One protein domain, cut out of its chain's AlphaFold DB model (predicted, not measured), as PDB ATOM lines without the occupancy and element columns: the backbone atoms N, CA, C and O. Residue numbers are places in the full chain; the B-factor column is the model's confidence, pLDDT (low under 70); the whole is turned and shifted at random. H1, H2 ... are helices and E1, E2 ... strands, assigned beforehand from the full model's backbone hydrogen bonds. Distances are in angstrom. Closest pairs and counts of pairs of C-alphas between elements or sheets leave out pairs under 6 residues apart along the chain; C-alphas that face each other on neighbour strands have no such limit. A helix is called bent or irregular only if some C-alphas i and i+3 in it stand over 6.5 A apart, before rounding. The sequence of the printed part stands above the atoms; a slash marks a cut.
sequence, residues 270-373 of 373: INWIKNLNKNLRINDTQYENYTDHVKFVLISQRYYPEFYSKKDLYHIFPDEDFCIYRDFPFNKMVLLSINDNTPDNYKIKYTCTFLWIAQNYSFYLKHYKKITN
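What this domain is: This is residues 270 to 373 of the 373 residues of the protein "Hypothetical protein" of Brachionus calyciflorus (UniProt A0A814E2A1). A short sheet of three parallel strands, E1, E2 and E3, has small helices loosely set around it: H5 and H6 lie side by side, and of these two H6 only grazes the sheet. H1 and H2 lie toward the end where the strands begin, and H3 and the loop of residues 340 to 351 extend past the end where they finish. The printed part has 104 residues, with named elements in the order H1, H2, E1, H3, H4, H5, E2, H6, E3; the sheet's order is E1, E2, E3. The class is mixed, helices and strands, with under half of the residues in named elements. The whole is only just compact, close to loose, with a radius of gyration of the C-alphas of 15.4 A, and elongated, spanning 46 by 26 by 26 A.

Where its parts are: H1, residues 271 to 276, begins at C-alpha 271 (20.715, 4.626, -38.027) and is 8.8 A long. H2 is residues 287 to 290, and E1, residues 296 to 300, is 12.2 A long. H3 is residues 305 to 308 and H4 residues 313 to 316. H5, residues 319 to 326, is 11.1 A long and irregular: C-alphas 320 and 323 are 7.8 A apart. E2, residues 334 to 339, is 16.7 A long; H6, residues 352 to 360, is 12.1 A long. E3, residues 363 to 366, is 9.8 A long and ends at C-alpha 366 (19.617, -18.631, -55.326).

How they stand to each other: E2 is the inner strand, parallel to edge strand E1 at 19 degrees, with N 299 and O 335 at 2.8 A, within hydrogen-bond range. E2 and edge strand E3 are parallel at 16 degrees, with N 364 and O 336 at 2.8 A. Two strand-helix-strand units, parallel neighbour strands with helices between, are E1, H3 H4 H5, E2 and E2, H6, E3; the crossover of the second is right-handed. H1 only grazes the sheet with residues 273 to 276, and H6 only grazes it with residues 357 to 358. H5 and H6 touch at a shallow tilt of 22 degrees, the same way; their closest C-alphas, of Asp 319 and Thr 353, are 5.3 A apart. H4 and H6 are close but not clearly touching, the closest C-alphas being those of Leu 313 and Phe 354, 7.6 A. H2, H3, H4 and H5 are not on the sheet. Every O i to N i+4 pair is within range in H1 and H6; in H5 it is 1 of 4, beside 3 of 5 O i to N i+3 pairs, and H2, H3 and H4 are too short for such a pair.

The domain as a whole: The two farthest C-alphas, of Asn 279 and Asn 345, are 47.1 A apart. The printed part has no cut, and the link from E2 to H6 is long. Mean pLDDT of the printed part is 71.5; 47 residues are under 70, among them 281 to 292 and 362 to 373, the chain's last.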
ATOM      1  N   ILE A 270      23.495   1.499 -38.025       87.31
ATOM      2  CA  ILE A 270      22.385   1.279 -38.968       87.31
ATOM      3  C   ILE A 270      21.319   2.386 -38.896       87.31
ATOM      4  O   ILE A 270      20.189   2.214 -39.350       87.31
ATOM      5  N   ASN A 271      21.657   3.538 -38.307       87.94
ATOM      6  CA  ASN A 271      20.715   4.626 -38.027       87.94
ATOM      7  C   ASN A 271      20.103   5.215 -39.301       87.94
ATOM      8  O   ASN A 271      18.927   5.567 -39.311       87.94
ATOM      9  N   TRP A 272      20.867   5.277 -40.395       89.62
ATOM     10  CA  TRP A 272      20.332   5.709 -41.685       89.62
ATOM     11  C   TRP A 272      19.227   4.765 -42.183       89.62
ATOM     12  O   TRP A 272      18.234   5.253 -42.711       89.62
ATOM     13  N   ILE A 273      19.341   3.451 -41.942       89.19
ATOM     14  CA  ILE A 273      18.297   2.461 -42.261       89.19
ATOM     15  C   ILE A 273      17.075   2.693 -41.366       89.19
ATOM     16  O   ILE A 273      15.957   2.792 -41.868       89.19
ATOM     17  N   LYS A 274      17.290   2.853 -40.050       84.94
ATOM     18  CA  LYS A 274      16.222   3.139 -39.067       84.94
ATOM     19  C   LYS A 274      15.430   4.404 -39.428       84.94
ATOM     20  O   LYS A 274      14.219   4.450 -39.236       84.94
ATOM     21  N   ASN A 275      16.091   5.396 -40.021       87.56
ATOM     22  CA  ASN A 275      15.472   6.660 -40.407       87.56
ATOM     23  C   ASN A 275      14.662   6.619 -41.709       87.56
ATOM     24  O   ASN A 275      13.808   7.490 -41.887       87.56
ATOM     25  N   LEU A 276      14.893   5.655 -42.611       85.88
ATOM     26  CA  LEU A 276      14.238   5.617 -43.930       85.88
ATOM     27  C   LEU A 276      12.712   5.621 -43.836       85.88
ATOM     28  O   LEU A 276      12.049   6.292 -44.625       85.88
ATOM     29  N   ASN A 277      12.186   4.903 -42.847       78.62
ATOM     30  CA  ASN A 277      10.762   4.651 -42.663       78.62
ATOM     31  C   ASN A 277      10.277   5.073 -41.270       78.62
ATOM     32  O   ASN A 277       9.254   4.587 -40.805       78.62
ATOM     33  N   LYS A 278      10.983   5.993 -40.595       80.12
ATOM     34  CA  LYS A 278      10.687   6.399 -39.205       80.12
ATOM     35  C   LYS A 278       9.250   6.890 -38.976       80.12
ATOM     36  O   LYS A 278       8.747   6.832 -37.861       80.12
ATOM     37  N   ASN A 279       8.607   7.400 -40.027       75.06
ATOM     38  CA  ASN A 279       7.240   7.915 -39.974       75.06
ATOM     39  C   ASN A 279       6.187   6.816 -40.190       75.06
ATOM     40  O   ASN A 279       5.006   7.055 -39.949       75.06
ATOM     41  N   LEU A 280       6.589   5.628 -40.650       71.12
ATOM     42  CA  LEU A 280       5.679   4.514 -40.861       71.12
ATOM     43  C   LEU A 280       5.464   3.800 -39.524       71.12
ATOM     44  O   LEU A 280       6.330   3.083 -39.027       71.12
ATOM     45  N   ARG A 281       4.281   3.991 -38.936       64.81
ATOM     46  CA  ARG A 281       3.788   3.163 -37.828       64.81
ATOM     47  C   ARG A 281       3.234   1.867 -38.413       64.81
ATOM     48  O   ARG A 281       2.027   1.712 -38.566       64.81
ATOM     49  N   ILE A 282       4.127   0.977 -38.833       57.12
ATOM     50  CA  ILE A 282       3.733  -0.310 -39.405       57.12
ATOM     51  C   ILE A 282       3.394  -1.243 -38.243       57.12
ATOM     52  O   ILE A 282       4.293  -1.793 -37.614       57.12
ATOM     53  N   ASN A 283       2.106  -1.422 -37.951       59.25
ATOM     54  CA  ASN A 283       1.665  -2.637 -37.269       59.25
ATOM     55  C   ASN A 283       1.762  -3.794 -38.276       59.25
ATOM     56  O   ASN A 283       1.418  -3.611 -39.448       59.25
ATOM     57  N   ASP A 284       2.207  -4.974 -37.831       55.94
ATOM     58  CA  ASP A 284       2.551  -6.132 -38.681       55.94
ATOM     59  C   ASP A 284       1.454  -6.576 -39.674       55.94
ATOM     60  O   ASP A 284       1.743  -7.271 -40.650       55.94
ATOM     61  N   THR A 285       0.206  -6.141 -39.478       55.56
ATOM     62  CA  THR A 285      -0.971  -6.510 -40.275       55.56
ATOM     63  C   THR A 285      -1.308  -5.570 -41.440       55.56
ATOM     64  O   THR A 285      -2.183  -5.909 -42.228       55.56
ATOM     65  N   GLN A 286      -0.652  -4.410 -41.598       55.69
ATOM     66  CA  GLN A 286      -1.045  -3.403 -42.612       55.69
ATOM     67  C   GLN A 286      -0.027  -3.186 -43.742       55.69
ATOM     68  O   GLN A 286      -0.150  -2.236 -44.513       55.69
ATOM     69  N   TYR A 287       0.979  -4.053 -43.862       57.22
ATOM     70  CA  TYR A 287       2.108  -3.865 -44.781       57.22
ATOM     71  C   TYR A 287       1.702  -3.664 -46.252       57.22
ATOM     72  O   TYR A 287       2.295  -2.846 -46.956       57.22
ATOM     73  N   GLU A 288       0.669  -4.374 -46.709       58.62
ATOM     74  CA  GLU A 288       0.205  -4.331 -48.103       58.62
ATOM     75  C   GLU A 288      -0.321  -2.944 -48.511       58.62
ATOM     76  O   GLU A 288      -0.157  -2.539 -49.662       58.62
ATOM     77  N   ASN A 289      -0.827  -2.160 -47.553       56.25
ATOM     78  CA  ASN A 289      -1.389  -0.831 -47.803       56.25
ATOM     79  C   ASN A 289      -0.328   0.282 -47.917       56.25
ATOM     80  O   ASN A 289      -0.657   1.386 -48.344       56.25
ATOM     81  N   TYR A 290       0.936   0.021 -47.553       58.97
ATOM     82  CA  TYR A 290       2.007   1.036 -47.528       58.97
ATOM     83  C   TYR A 290       3.098   0.823 -48.586       58.97
ATOM     84  O   TYR A 290       4.098   1.542 -48.586       58.97
ATOM     85  N   THR A 291       2.926  -0.136 -49.497       61.34
ATOM     86  CA  THR A 291       3.962  -0.546 -50.467       61.34
ATOM     87  C   THR A 291       4.508   0.602 -51.325       61.34
ATOM     88  O   THR A 291       5.674   0.567 -51.718       61.34
ATOM     89  N   ASP A 292       3.724   1.658 -51.554       62.59
ATOM     90  CA  ASP A 292       4.160   2.830 -52.318       62.59
ATOM     91  C   ASP A 292       5.036   3.827 -51.548       62.59
ATOM     92  O   ASP A 292       5.738   4.624 -52.177       62.59
ATOM     93  N   HIS A 293       5.045   3.763 -50.215       70.00
ATOM     94  CA  HIS A 293       5.775   4.691 -49.345       70.00
ATOM     95  C   HIS A 293       6.903   4.031 -48.544       70.00
ATOM     96  O   HIS A 293       7.705   4.736 -47.929       70.00
ATOM     97  N   VAL A 294       6.975   2.697 -48.547       76.75
ATOM     98  CA  VAL A 294       8.046   1.949 -47.883       76.75
ATOM     99  C   VAL A 294       9.320   2.006 -48.718       76.75
ATOM    100  O   VAL A 294       9.341   1.666 -49.902       76.75
ATOM    101  N   LYS A 295      10.415   2.395 -48.064       85.94
ATOM    102  CA  LYS A 295      11.765   2.341 -48.623       85.94
ATOM    103  C   LYS A 295      12.432   1.028 -48.239       85.94
ATOM    104  O   LYS A 295      12.527   0.708 -47.056       85.94
ATOM    105  N   PHE A 296      12.951   0.311 -49.222       88.75
ATOM    106  CA  PHE A 296      13.637  -0.961 -49.048       88.75
ATOM    107  C   PHE A 296      15.149  -0.797 -49.172       88.75
ATOM    108  O   PHE A 296      15.638  -0.052 -50.024       88.75
ATOM    109  N   VAL A 297      15.892  -1.559 -48.372       91.38
ATOM    110  CA  VAL A 297      17.339  -1.728 -48.523       91.38
ATOM    111  C   VAL A 297      17.611  -3.135 -49.033       91.38
ATOM    112  O   VAL A 297      17.351  -4.107 -48.337       91.38
ATOM    113  N   LEU A 298      18.143  -3.255 -50.243       91.06
ATOM    114  CA  LEU A 298      18.581  -4.517 -50.825       91.06
ATOM    115  C   LEU A 298      20.096  -4.662 -50.657       91.06
ATOM    116  O   LEU A 298      20.870  -3.978 -51.324       91.06
ATOM    117  N   ILE A 299      20.532  -5.584 -49.809       89.44
ATOM    118  CA  ILE A 299      21.936  -5.989 -49.731       89.44
ATOM    119  C   ILE A 299      22.096  -7.197 -50.641       89.44
ATOM    120  O   ILE A 299      21.569  -8.275 -50.364       89.44
ATOM    121  N   SER A 300      22.775  -7.010 -51.767       86.12
ATOM    122  CA  SER A 300      22.815  -8.038 -52.799       86.12
ATOM    123  C   SER A 300      24.196  -8.217 -53.390       86.12
ATOM    124  O   SER A 300      24.997  -7.285 -53.500       86.12
ATOM    125  N   GLN A 301      24.464  -9.457 -53.774       77.31
ATOM    126  CA  GLN A 301      25.672  -9.823 -54.475       77.31
ATOM    127  C   GLN A 301      25.672  -9.278 -55.900       77.31
ATOM    128  O   GLN A 301      24.880  -9.677 -56.757       77.31
ATOM    129  N   ARG A 302      26.644  -8.416 -56.191       73.00
ATOM    130  CA  ARG A 302      27.039  -8.121 -57.567       73.00
ATOM    131  C   ARG A 302      28.040  -9.179 -58.015       73.00
ATOM    132  O   ARG A 302      28.937  -9.526 -57.263       73.00
ATOM    133  N   TYR A 303      27.913  -9.708 -59.229       59.66
ATOM    134  CA  TYR A 303      28.839 -10.730 -59.724       59.66
ATOM    135  C   TYR A 303      30.245 -10.139 -59.946       59.66
ATOM    136  O   TYR A 303      30.521  -9.564 -60.997       59.66
ATOM    137  N   TYR A 304      31.126 -10.274 -58.950       63.25
ATOM    138  CA  TYR A 304      32.570 -10.054 -59.074       63.25
ATOM    139  C   TYR A 304      33.323 -11.386 -58.895       63.25
ATOM    140  O   TYR A 304      33.779 -11.688 -57.791       63.25
ATOM    141  N   PRO A 305      33.433 -12.224 -59.937       56.84
ATOM    142  CA  PRO A 305      33.908 -13.607 -59.801       56.84
ATOM    143  C   PRO A 305      35.272 -13.722 -59.096       56.84
ATOM    144  O   PRO A 305      35.509 -14.674 -58.359       56.84
ATOM    145  N   GLU A 306      36.123 -12.705 -59.238       58.34
ATOM    146  CA  GLU A 306      37.434 -12.595 -58.589       58.34
ATOM    147  C   GLU A 306      37.351 -12.493 -57.052       58.34
ATOM    148  O   GLU A 306      38.154 -13.106 -56.355       58.34
ATOM    149  N   PHE A 307      36.346 -11.795 -56.510       56.75
ATOM    150  CA  PHE A 307      36.155 -11.614 -55.061       56.75
ATOM    151  C   PHE A 307      35.275 -12.697 -54.424       56.75
ATOM    152  O   PHE A 307      35.395 -12.959 -53.225       56.75
ATOM    153  N   TYR A 308      34.402 -13.334 -55.212       56.50
ATOM    154  CA  TYR A 308      33.424 -14.313 -54.719       56.50
ATOM    155  C   TYR A 308      33.836 -15.771 -54.916       56.50
ATOM    156  O   TYR A 308      33.140 -16.654 -54.429       56.50
ATOM    157  N   SER A 309      34.959 -16.048 -55.582       52.22
ATOM    158  CA  SER A 309      35.406 -17.428 -55.817       52.22
ATOM    159  C   SER A 309      35.781 -18.197 -54.540       52.22
ATOM    160  O   SER A 309      35.928 -19.415 -54.611       52.22
ATOM    161  N   LYS A 310      35.938 -17.529 -53.382       50.66
ATOM    162  CA  LYS A 310      36.409 -18.170 -52.135       50.66
ATOM    163  C   LYS A 310      35.884 -17.592 -50.811       50.66
ATOM    164  O   LYS A 310      36.396 -17.980 -49.764       50.66
ATOM    165  N   LYS A 311      34.924 -16.661 -50.801       54.66
ATOM    166  CA  LYS A 311      34.439 -16.100 -49.525       54.66
ATOM    167  C   LYS A 311      33.174 -16.792 -49.045       54.66
ATOM    168  O   LYS A 311      32.090 -16.581 -49.573       54.66
ATOM    169  N   ASP A 312      33.407 -17.598 -48.022       66.06
ATOM    170  CA  ASP A 312      32.455 -18.315 -47.196       66.06
ATOM    171  C   ASP A 312      31.454 -17.340 -46.553       66.06
ATOM    172  O   ASP A 312      31.834 -16.236 -46.143       66.06
ATOM    173  N   LEU A 313      30.182 -17.727 -46.447       72.00
ATOM    174  CA  LEU A 313      29.128 -16.917 -45.816       72.00
ATOM    175  C   LEU A 313      29.522 -16.450 -44.403       72.00
ATOM    176  O   LEU A 313      29.107 -15.370 -43.981       72.00
ATOM    177  N   TYR A 314      30.414 -17.194 -43.739       76.69
ATOM    178  CA  TYR A 314      31.105 -16.809 -42.504       76.69
ATOM    179  C   TYR A 314      31.716 -15.412 -42.521       76.69
ATOM    180  O   TYR A 314      31.624 -14.693 -41.534       76.69
ATOM    181  N   HIS A 315      32.355 -15.008 -43.617       79.19
ATOM    182  CA  HIS A 315      32.994 -13.697 -43.682       79.19
ATOM    183  C   HIS A 315      31.957 -12.576 -43.801       79.19
ATOM    184  O   HIS A 315      32.201 -11.451 -43.354       79.19
ATOM    185  N   ILE A 316      30.835 -12.857 -44.469       80.12
ATOM    186  CA  ILE A 316      29.784 -11.871 -44.717       80.12
ATOM    187  C   ILE A 316      28.924 -11.690 -43.461       80.12
ATOM    188  O   ILE A 316      28.594 -10.551 -43.150       80.12
ATOM    189  N   PHE A 317      28.620 -12.774 -42.736       87.00
ATOM    190  CA  PHE A 317      27.754 -12.774 -41.549       87.00
ATOM    191  C   PHE A 317      28.380 -13.519 -40.359       87.00
ATOM    192  O   PHE A 317      27.839 -14.544 -39.939       87.00
ATOM    193  N   PRO A 318      29.518 -13.079 -39.810       90.25
ATOM    194  CA  PRO A 318      30.111 -13.747 -38.656       90.25
ATOM    195  C   PRO A 318      29.285 -13.538 -37.387       90.25
ATOM    196  O   PRO A 318      28.551 -12.559 -37.259       90.25
ATOM    197  N   ASP A 319      29.454 -14.444 -36.422       92.12
ATOM    198  CA  ASP A 319      28.694 -14.420 -35.168       92.12
ATOM    199  C   ASP A 319      29.001 -13.211 -34.276       92.12
ATOM    200  O   ASP A 319      28.124 -12.733 -33.559       92.12
ATOM    201  N   GLU A 320      30.202 -12.644 -34.388       93.94
ATOM    202  CA  GLU A 320      30.584 -11.398 -33.711       93.94
ATOM    203  C   GLU A 320      29.727 -10.182 -34.116       93.94
ATOM    204  O   GLU A 320      29.559  -9.259 -33.322       93.94
ATOM    205  N   ASP A 321      29.129 -10.197 -35.313       91.62
ATOM    206  CA  ASP A 321      28.314  -9.095 -35.834       91.62
ATOM    207  C   ASP A 321      26.809  -9.296 -35.598       91.62
ATOM    208  O   ASP A 321      25.998  -8.488 -36.056       91.62
ATOM    209  N   PHE A 322      26.409 -10.337 -34.856       91.12
ATOM    210  CA  PHE A 322      25.004 -10.684 -34.615       91.12
ATOM    211  C   PHE A 322      24.142  -9.480 -34.201       91.12
ATOM    212  O   PHE A 322      23.054  -9.273 -34.738       91.12
ATOM    213  N   CYS A 323      24.645  -8.645 -33.285       88.69
ATOM    214  CA  CYS A 323      23.906  -7.484 -32.779       88.69
ATOM    215  C   CYS A 323      23.591  -6.447 -33.871       88.69
ATOM    216  O   CYS A 323      22.543  -5.812 -33.815       88.69
ATOM    217  N   ILE A 324      24.452  -6.300 -34.884       88.19
ATOM    218  CA  ILE A 324      24.239  -5.356 -35.990       88.19
ATOM    219  C   ILE A 324      23.011  -5.771 -36.805       88.19
ATOM    220  O   ILE A 324      22.160  -4.937 -37.112       88.19
ATOM    221  N   TYR A 325      22.914  -7.058 -37.139       87.38
ATOM    222  CA  TYR A 325      21.817  -7.601 -37.941       87.38
ATOM    223  C   TYR A 325      20.531  -7.760 -37.138       87.38
ATOM    224  O   TYR A 325      19.443  -7.555 -37.673       87.38
ATOM    225  N   ARG A 326      20.642  -8.095 -35.848       86.81
ATOM    226  CA  ARG A 326      19.494  -8.184 -34.941       86.81
ATOM    227  C   ARG A 326      18.732  -6.867 -34.853       86.81
ATOM    228  O   ARG A 326      17.509  -6.871 -34.780       86.81
ATOM    229  N   ASP A 327      19.453  -5.755 -34.892       85.06
ATOM    230  CA  ASP A 327      18.884  -4.426 -34.708       85.06
ATOM    231  C   ASP A 327      18.338  -3.805 -36.015       85.06
ATOM    232  O   ASP A 327      17.901  -2.644 -36.003       85.06
ATOM    233  N   PHE A 328      18.375  -4.525 -37.150       84.19
ATOM    234  CA  PHE A 328      17.792  -4.036 -38.400       84.19
ATOM    235  C   PHE A 328      16.296  -3.728 -38.212       84.19
ATOM    236  O   PHE A 328      15.544  -4.518 -37.642       84.19
ATOM    237  N   PRO A 329      15.837  -2.555 -38.678       70.44
ATOM    238  CA  PRO A 329      14.462  -2.133 -38.479       70.44
ATOM    239  C   PRO A 329      13.533  -2.955 -39.371       70.44
ATOM    240  O   PRO A 329      13.636  -2.877 -40.592       70.44
ATOM    241  N   PHE A 330      12.596  -3.661 -38.740       64.75
ATOM    242  CA  PHE A 330      11.550  -4.476 -39.356       64.75
ATOM    243  C   PHE A 330      12.074  -5.490 -40.389       64.75
ATOM    244  O   PHE A 330      12.499  -5.163 -41.496       64.75
ATOM    245  N   ASN A 331      11.890  -6.760 -40.062       62.25
ATOM    246  CA  ASN A 331      12.252  -7.975 -40.797       62.25
ATOM    247  C   ASN A 331      11.960  -8.015 -42.325       62.25
ATOM    248  O   ASN A 331      12.464  -8.882 -43.038       62.25
ATOM    249  N   LYS A 332      11.158  -7.085 -42.864       65.25
ATOM    250  CA  LYS A 332      10.737  -7.024 -44.277       65.25
ATOM    251  C   LYS A 332      11.326  -5.854 -45.082       65.25
ATOM    252  O   LYS A 332      11.172  -5.833 -46.300       65.25
ATOM    253  N   MET A 333      11.994  -4.888 -44.442       74.75
ATOM    254  CA  MET A 333      12.518  -3.692 -45.129       74.75
ATOM    255  C   MET A 333      13.965  -3.838 -45.596       74.75
ATOM    256  O   MET A 333      14.381  -3.145 -46.527       74.75
ATOM    257  N   VAL A 334      14.716  -4.758 -44.991       82.75
ATOM    258  CA  VAL A 334      16.031  -5.166 -45.482       82.75
ATOM    259  C   VAL A 334      15.888  -6.495 -46.209       82.75
ATOM    260  O   VAL A 334      15.561  -7.515 -45.608       82.75
ATOM    261  N   LEU A 335      16.120  -6.465 -47.517       83.88
ATOM    262  CA  LEU A 335      16.138  -7.631 -48.384       83.88
ATOM    263  C   LEU A 335      17.582  -8.071 -48.568       83.88
ATOM    264  O   LEU A 335      18.455  -7.264 -48.894       83.88
ATOM    265  N   LEU A 336      17.832  -9.358 -48.396       82.62
ATOM    266  CA  LEU A 336      19.157  -9.935 -48.568       82.62
ATOM    267  C   LEU A 336      19.112 -10.898 -49.746       82.62
ATOM    268  O   LEU A 336      18.247 -11.768 -49.810       82.62
ATOM    269  N   SER A 337      20.026 -10.731 -50.699       82.44
ATOM    270  CA  SER A 337      20.088 -11.576 -51.889       82.44
ATOM    271  C   SER A 337      21.505 -12.066 -52.129       82.44
ATOM    272  O   SER A 337      22.410 -11.284 -52.435       82.44
ATOM    273  N   ILE A 338      21.688 -13.378 -52.012       75.38
ATOM    274  CA  ILE A 338      22.992 -14.023 -52.137       75.38
ATOM    275  C   ILE A 338      22.905 -15.116 -53.183       75.38
ATOM    276  O   ILE A 338      21.915 -15.844 -53.286       75.38
ATOM    277  N   ASN A 339      23.956 -15.204 -53.984       69.19
ATOM    278  CA  ASN A 339      24.156 -16.283 -54.919       69.19
ATOM    279  C   ASN A 339      25.289 -17.161 -54.396       69.19
ATOM    280  O   ASN A 339      26.470 -16.811 -54.488       69.19
ATOM    281  N   ASP A 340      24.909 -18.291 -53.820       63.75
ATOM    282  CA  ASP A 340      25.884 -19.267 -53.381       63.75
ATOM    283  C   ASP A 340      26.403 -20.028 -54.605       63.75
ATOM    284  O   ASP A 340      25.676 -20.790 -55.237       63.75
ATOM    285  N   ASN A 341      27.648 -19.747 -54.987       61.19
ATOM    286  CA  ASN A 341      28.326 -20.431 -56.087       61.19
ATOM    287  C   ASN A 341      29.212 -21.579 -55.576       61.19
ATOM    288  O   ASN A 341      30.058 -22.069 -56.332       61.19
ATOM    289  N   THR A 342      29.106 -21.965 -54.301       60.31
ATOM    290  CA  THR A 342      29.879 -23.097 -53.792       60.31
ATOM    291  C   THR A 342      29.433 -24.386 -54.494       60.31
ATOM    292  O   THR A 342      28.238 -24.614 -54.685       60.31
ATOM    293  N   PRO A 343      30.374 -25.234 -54.952       61.75
ATOM    294  CA  PRO A 343      30.018 -26.519 -55.541       61.75
ATOM    295  C   PRO A 343      29.251 -27.380 -54.529       61.75
ATOM    296  O   PRO A 343      29.681 -27.469 -53.379       61.75
ATOM    297  N   ASP A 344      28.210 -28.091 -54.982       61.72
ATOM    298  CA  ASP A 344      27.308 -28.938 -54.168       61.72
ATOM    299  C   ASP A 344      28.017 -29.958 -53.242       61.72
ATOM    300  O   ASP A 344      27.414 -30.509 -52.321       61.72
ATOM    301  N   ASN A 345      29.307 -30.220 -53.472       57.59
ATOM    302  CA  ASN A 345      30.113 -31.188 -52.729       57.59
ATOM    303  C   ASN A 345      30.806 -30.610 -51.481       57.59
ATOM    304  O   ASN A 345      31.450 -31.362 -50.747       57.59
ATOM    305  N   TYR A 346      30.706 -29.304 -51.220       61.25
ATOM    306  CA  TYR A 346      31.239 -28.712 -49.992       61.25
ATOM    307  C   TYR A 346      30.183 -28.743 -48.884       61.25
ATOM    308  O   TYR A 346      29.070 -28.256 -49.054       61.25
ATOM    309  N   LYS A 347      30.538 -29.287 -47.710       63.28
ATOM    310  CA  LYS A 347      29.754 -29.063 -46.486       63.28
ATOM    311  C   LYS A 347      29.901 -27.595 -46.099       63.28
ATOM    312  O   LYS A 347      30.843 -27.236 -45.394       63.28
ATOM    313  N   ILE A 348      28.987 -26.768 -46.585       65.19
ATOM    314  CA  ILE A 348      28.865 -25.377 -46.165       65.19
ATOM    315  C   ILE A 348      28.476 -25.420 -44.696       65.19
ATOM    316  O   ILE A 348      27.438 -25.976 -44.331       65.19
ATOM    317  N   LYS A 349      29.343 -24.899 -43.836       73.81
ATOM    318  CA  LYS A 349      28.922 -24.602 -42.476       73.81
ATOM    319  C   LYS A 349      28.307 -23.191 -42.514       73.81
ATOM    320  O   LYS A 349      28.741 -22.342 -43.285       73.81
ATOM    321  N   TYR A 350      27.261 -22.951 -41.735       79.75
ATOM    322  CA  TYR A 350      26.643 -21.629 -41.625       79.75
ATOM    323  C   TYR A 350      26.912 -21.060 -40.231       79.75
ATOM    324  O   TYR A 350      27.077 -21.812 -39.267       79.75
ATOM    325  N   THR A 351      26.982 -19.736 -40.113       86.81
ATOM    326  CA  THR A 351      27.040 -19.055 -38.812       86.81
ATOM    327  C   THR A 351      25.667 -19.042 -38.154       86.81
ATOM    328  O   THR A 351      24.640 -19.102 -38.838       86.81
ATOM    329  N   CYS A 352      25.627 -18.906 -36.828       88.81
ATOM    330  CA  CYS A 352      24.361 -18.723 -36.116       88.81
ATOM    331  C   CYS A 352      23.662 -17.438 -36.581       88.81
ATOM    332  O   CYS A 352      22.446 -17.415 -36.759       88.81
ATOM    333  N   THR A 353      24.441 -16.395 -36.859       89.69
ATOM    334  CA  THR A 353      23.961 -15.122 -37.402       89.69
ATOM    335  C   THR A 353      23.304 -15.294 -38.761       89.69
ATOM    336  O   THR A 353      22.200 -14.796 -38.960       89.69
ATOM    337  N   PHE A 354      23.918 -16.038 -39.683       86.44
ATOM    338  CA  PHE A 354      23.309 -16.323 -40.980       86.44
ATOM    339  C   PHE A 354      21.985 -17.077 -40.832       86.44
ATOM    340  O   PHE A 354      20.991 -16.683 -41.437       86.44
ATOM    341  N   LEU A 355      21.958 -18.136 -40.015       85.62
ATOM    342  CA  LEU A 355      20.746 -18.929 -39.791       85.62
ATOM    343  C   LEU A 355      19.626 -18.077 -39.191       85.62
ATOM    344  O   LEU A 355      18.493 -18.121 -39.667       85.62
ATOM    345  N   TRP A 356      19.954 -17.247 -38.199       87.50
ATOM    346  CA  TRP A 356      19.000 -16.332 -37.588       87.50
ATOM    347  C   TRP A 356      18.469 -15.311 -38.602       87.50
ATOM    348  O   TRP A 356      17.261 -15.096 -38.684       87.50
ATOM    349  N   ILE A 357      19.343 -14.725 -39.425       85.19
ATOM    350  CA  ILE A 357      18.950 -13.804 -40.496       85.19
ATOM    351  C   ILE A 357      18.018 -14.490 -41.502       85.19
ATOM    352  O   ILE A 357      16.985 -13.925 -41.848       85.19
ATOM    353  N   ALA A 358      18.357 -15.698 -41.959       80.75
ATOM    354  CA  ALA A 358      17.557 -16.447 -42.927       80.75
ATOM    355  C   ALA A 358      16.160 -16.803 -42.387       80.75
ATOM    356  O   ALA A 358      15.209 -16.883 -43.159       80.75
ATOM    357  N   GLN A 359      16.030 -16.986 -41.071       81.88
ATOM    358  CA  GLN A 359      14.748 -17.228 -40.403       81.88
ATOM    359  C   GLN A 359      13.935 -15.946 -40.174       81.88
ATOM    360  O   GLN A 359      12.707 -15.989 -40.195       81.88
ATOM    361  N   ASN A 360      14.604 -14.816 -39.926       81.44
ATOM    362  CA  ASN A 360      13.941 -13.581 -39.508       81.44
ATOM    363  C   ASN A 360      13.707 -12.591 -40.647       81.44
ATOM    364  O   ASN A 360      12.779 -11.803 -40.533       81.44
ATOM    365  N   TYR A 361      14.482 -12.612 -41.732       76.12
ATOM    366  CA  TYR A 361      14.391 -11.626 -42.815       76.12
ATOM    367  C   TYR A 361      13.887 -12.226 -44.123       76.12
ATOM    368  O   TYR A 361      14.009 -13.419 -44.386       76.12
ATOM    369  N   SER A 362      13.374 -11.357 -44.999       68.81
ATOM    370  CA  SER A 362      13.136 -11.716 -46.399       68.81
ATOM    371  C   SER A 362      14.477 -11.970 -47.099       68.81
ATOM    372  O   SER A 362      15.167 -11.047 -47.544       68.81
ATOM    373  N   PHE A 363      14.855 -13.244 -47.150       63.44
ATOM    374  CA  PHE A 363      16.148 -13.720 -47.619       63.44
ATOM    375  C   PHE A 363      15.982 -14.525 -48.912       63.44
ATOM    376  O   PHE A 363      15.290 -15.541 -48.943       63.44
ATOM    377  N   TYR A 364      16.616 -14.079 -49.996       58.25
ATOM    378  CA  TYR A 364      16.636 -14.801 -51.267       58.25
ATOM    379  C   TYR A 364      18.009 -15.442 -51.488       58.25
ATOM    380  O   TYR A 364      18.972 -14.760 -51.853       58.25
ATOM    381  N   LEU A 365      18.083 -16.763 -51.313       59.41
ATOM    382  CA  LEU A 365      19.243 -17.571 -51.686       59.41
ATOM    383  C   LEU A 365      18.962 -18.287 -53.003       59.41
ATOM    384  O   LEU A 365      18.124 -19.191 -53.080       59.41
ATOM    385  N   LYS A 366      19.666 -17.896 -54.061       49.34
ATOM    386  CA  LYS A 366      19.617 -18.631 -55.326       49.34
ATOM    387  C   LYS A 366      20.399 -19.939 -55.111       49.34
ATOM    388  O   LYS A 366      21.560 -19.852 -54.744       49.34
ATOM    389  N   HIS A 367      19.745 -21.097 -55.307       46.00
ATOM    390  CA  HIS A 367      20.141 -22.481 -54.920       46.00
ATOM    391  C   HIS A 367      19.498 -23.063 -53.635       46.00
ATOM    392  O   HIS A 367      20.067 -23.908 -52.948       46.00
ATOM    393  N   TYR A 368      18.238 -22.709 -53.361       43.25
ATOM    394  CA  TYR A 368      17.413 -23.283 -52.286       43.25
ATOM    395  C   TYR A 368      16.943 -24.730 -52.560       43.25
ATOM    396  O   TYR A 368      15.750 -24.982 -52.720       43.25
ATOM    397  N   LYS A 369      17.854 -25.709 -52.629       37.97
ATOM    398  CA  LYS A 369      17.442 -27.126 -52.547       37.97
ATOM    399  C   LYS A 369      17.596 -27.754 -51.163       37.97
ATOM    400  O   LYS A 369      16.976 -28.789 -50.954       37.97
ATOM    401  N   LYS A 370      18.345 -27.170 -50.216       41.03
ATOM    402  CA  LYS A 370      18.578 -27.792 -48.893       41.03
ATOM    403  C   LYS A 370      18.914 -26.804 -47.761       41.03
ATOM    404  O   LYS A 370      19.954 -26.930 -47.128       41.03
ATOM    405  N   ILE A 371      18.033 -25.851 -47.465       45.25
ATOM    406  CA  ILE A 371      18.000 -25.243 -46.120       45.25
ATOM    407  C   ILE A 371      16.623 -25.542 -45.529       45.25
ATOM    408  O   ILE A 371      15.744 -24.690 -45.451       45.25
ATOM    409  N   THR A 372      16.397 -26.812 -45.214       34.34
ATOM    410  CA  THR A 372      15.265 -27.258 -44.399       34.34
ATOM    411  C   THR A 372      15.776 -28.353 -43.474       34.34
ATOM    412  O   THR A 372      16.149 -29.418 -43.968       34.34
ATOM    413  N   ASN A 373      15.735 -28.034 -42.178       36.34
ATOM    414  CA  ASN A 373      15.981 -28.849 -40.983       36.34
ATOM    415  C   ASN A 373      17.393 -29.398 -40.772       36.34
ATOM    416  O   ASN A 373      17.770 -30.393 -41.429       36.34
TER     417      ASN A 373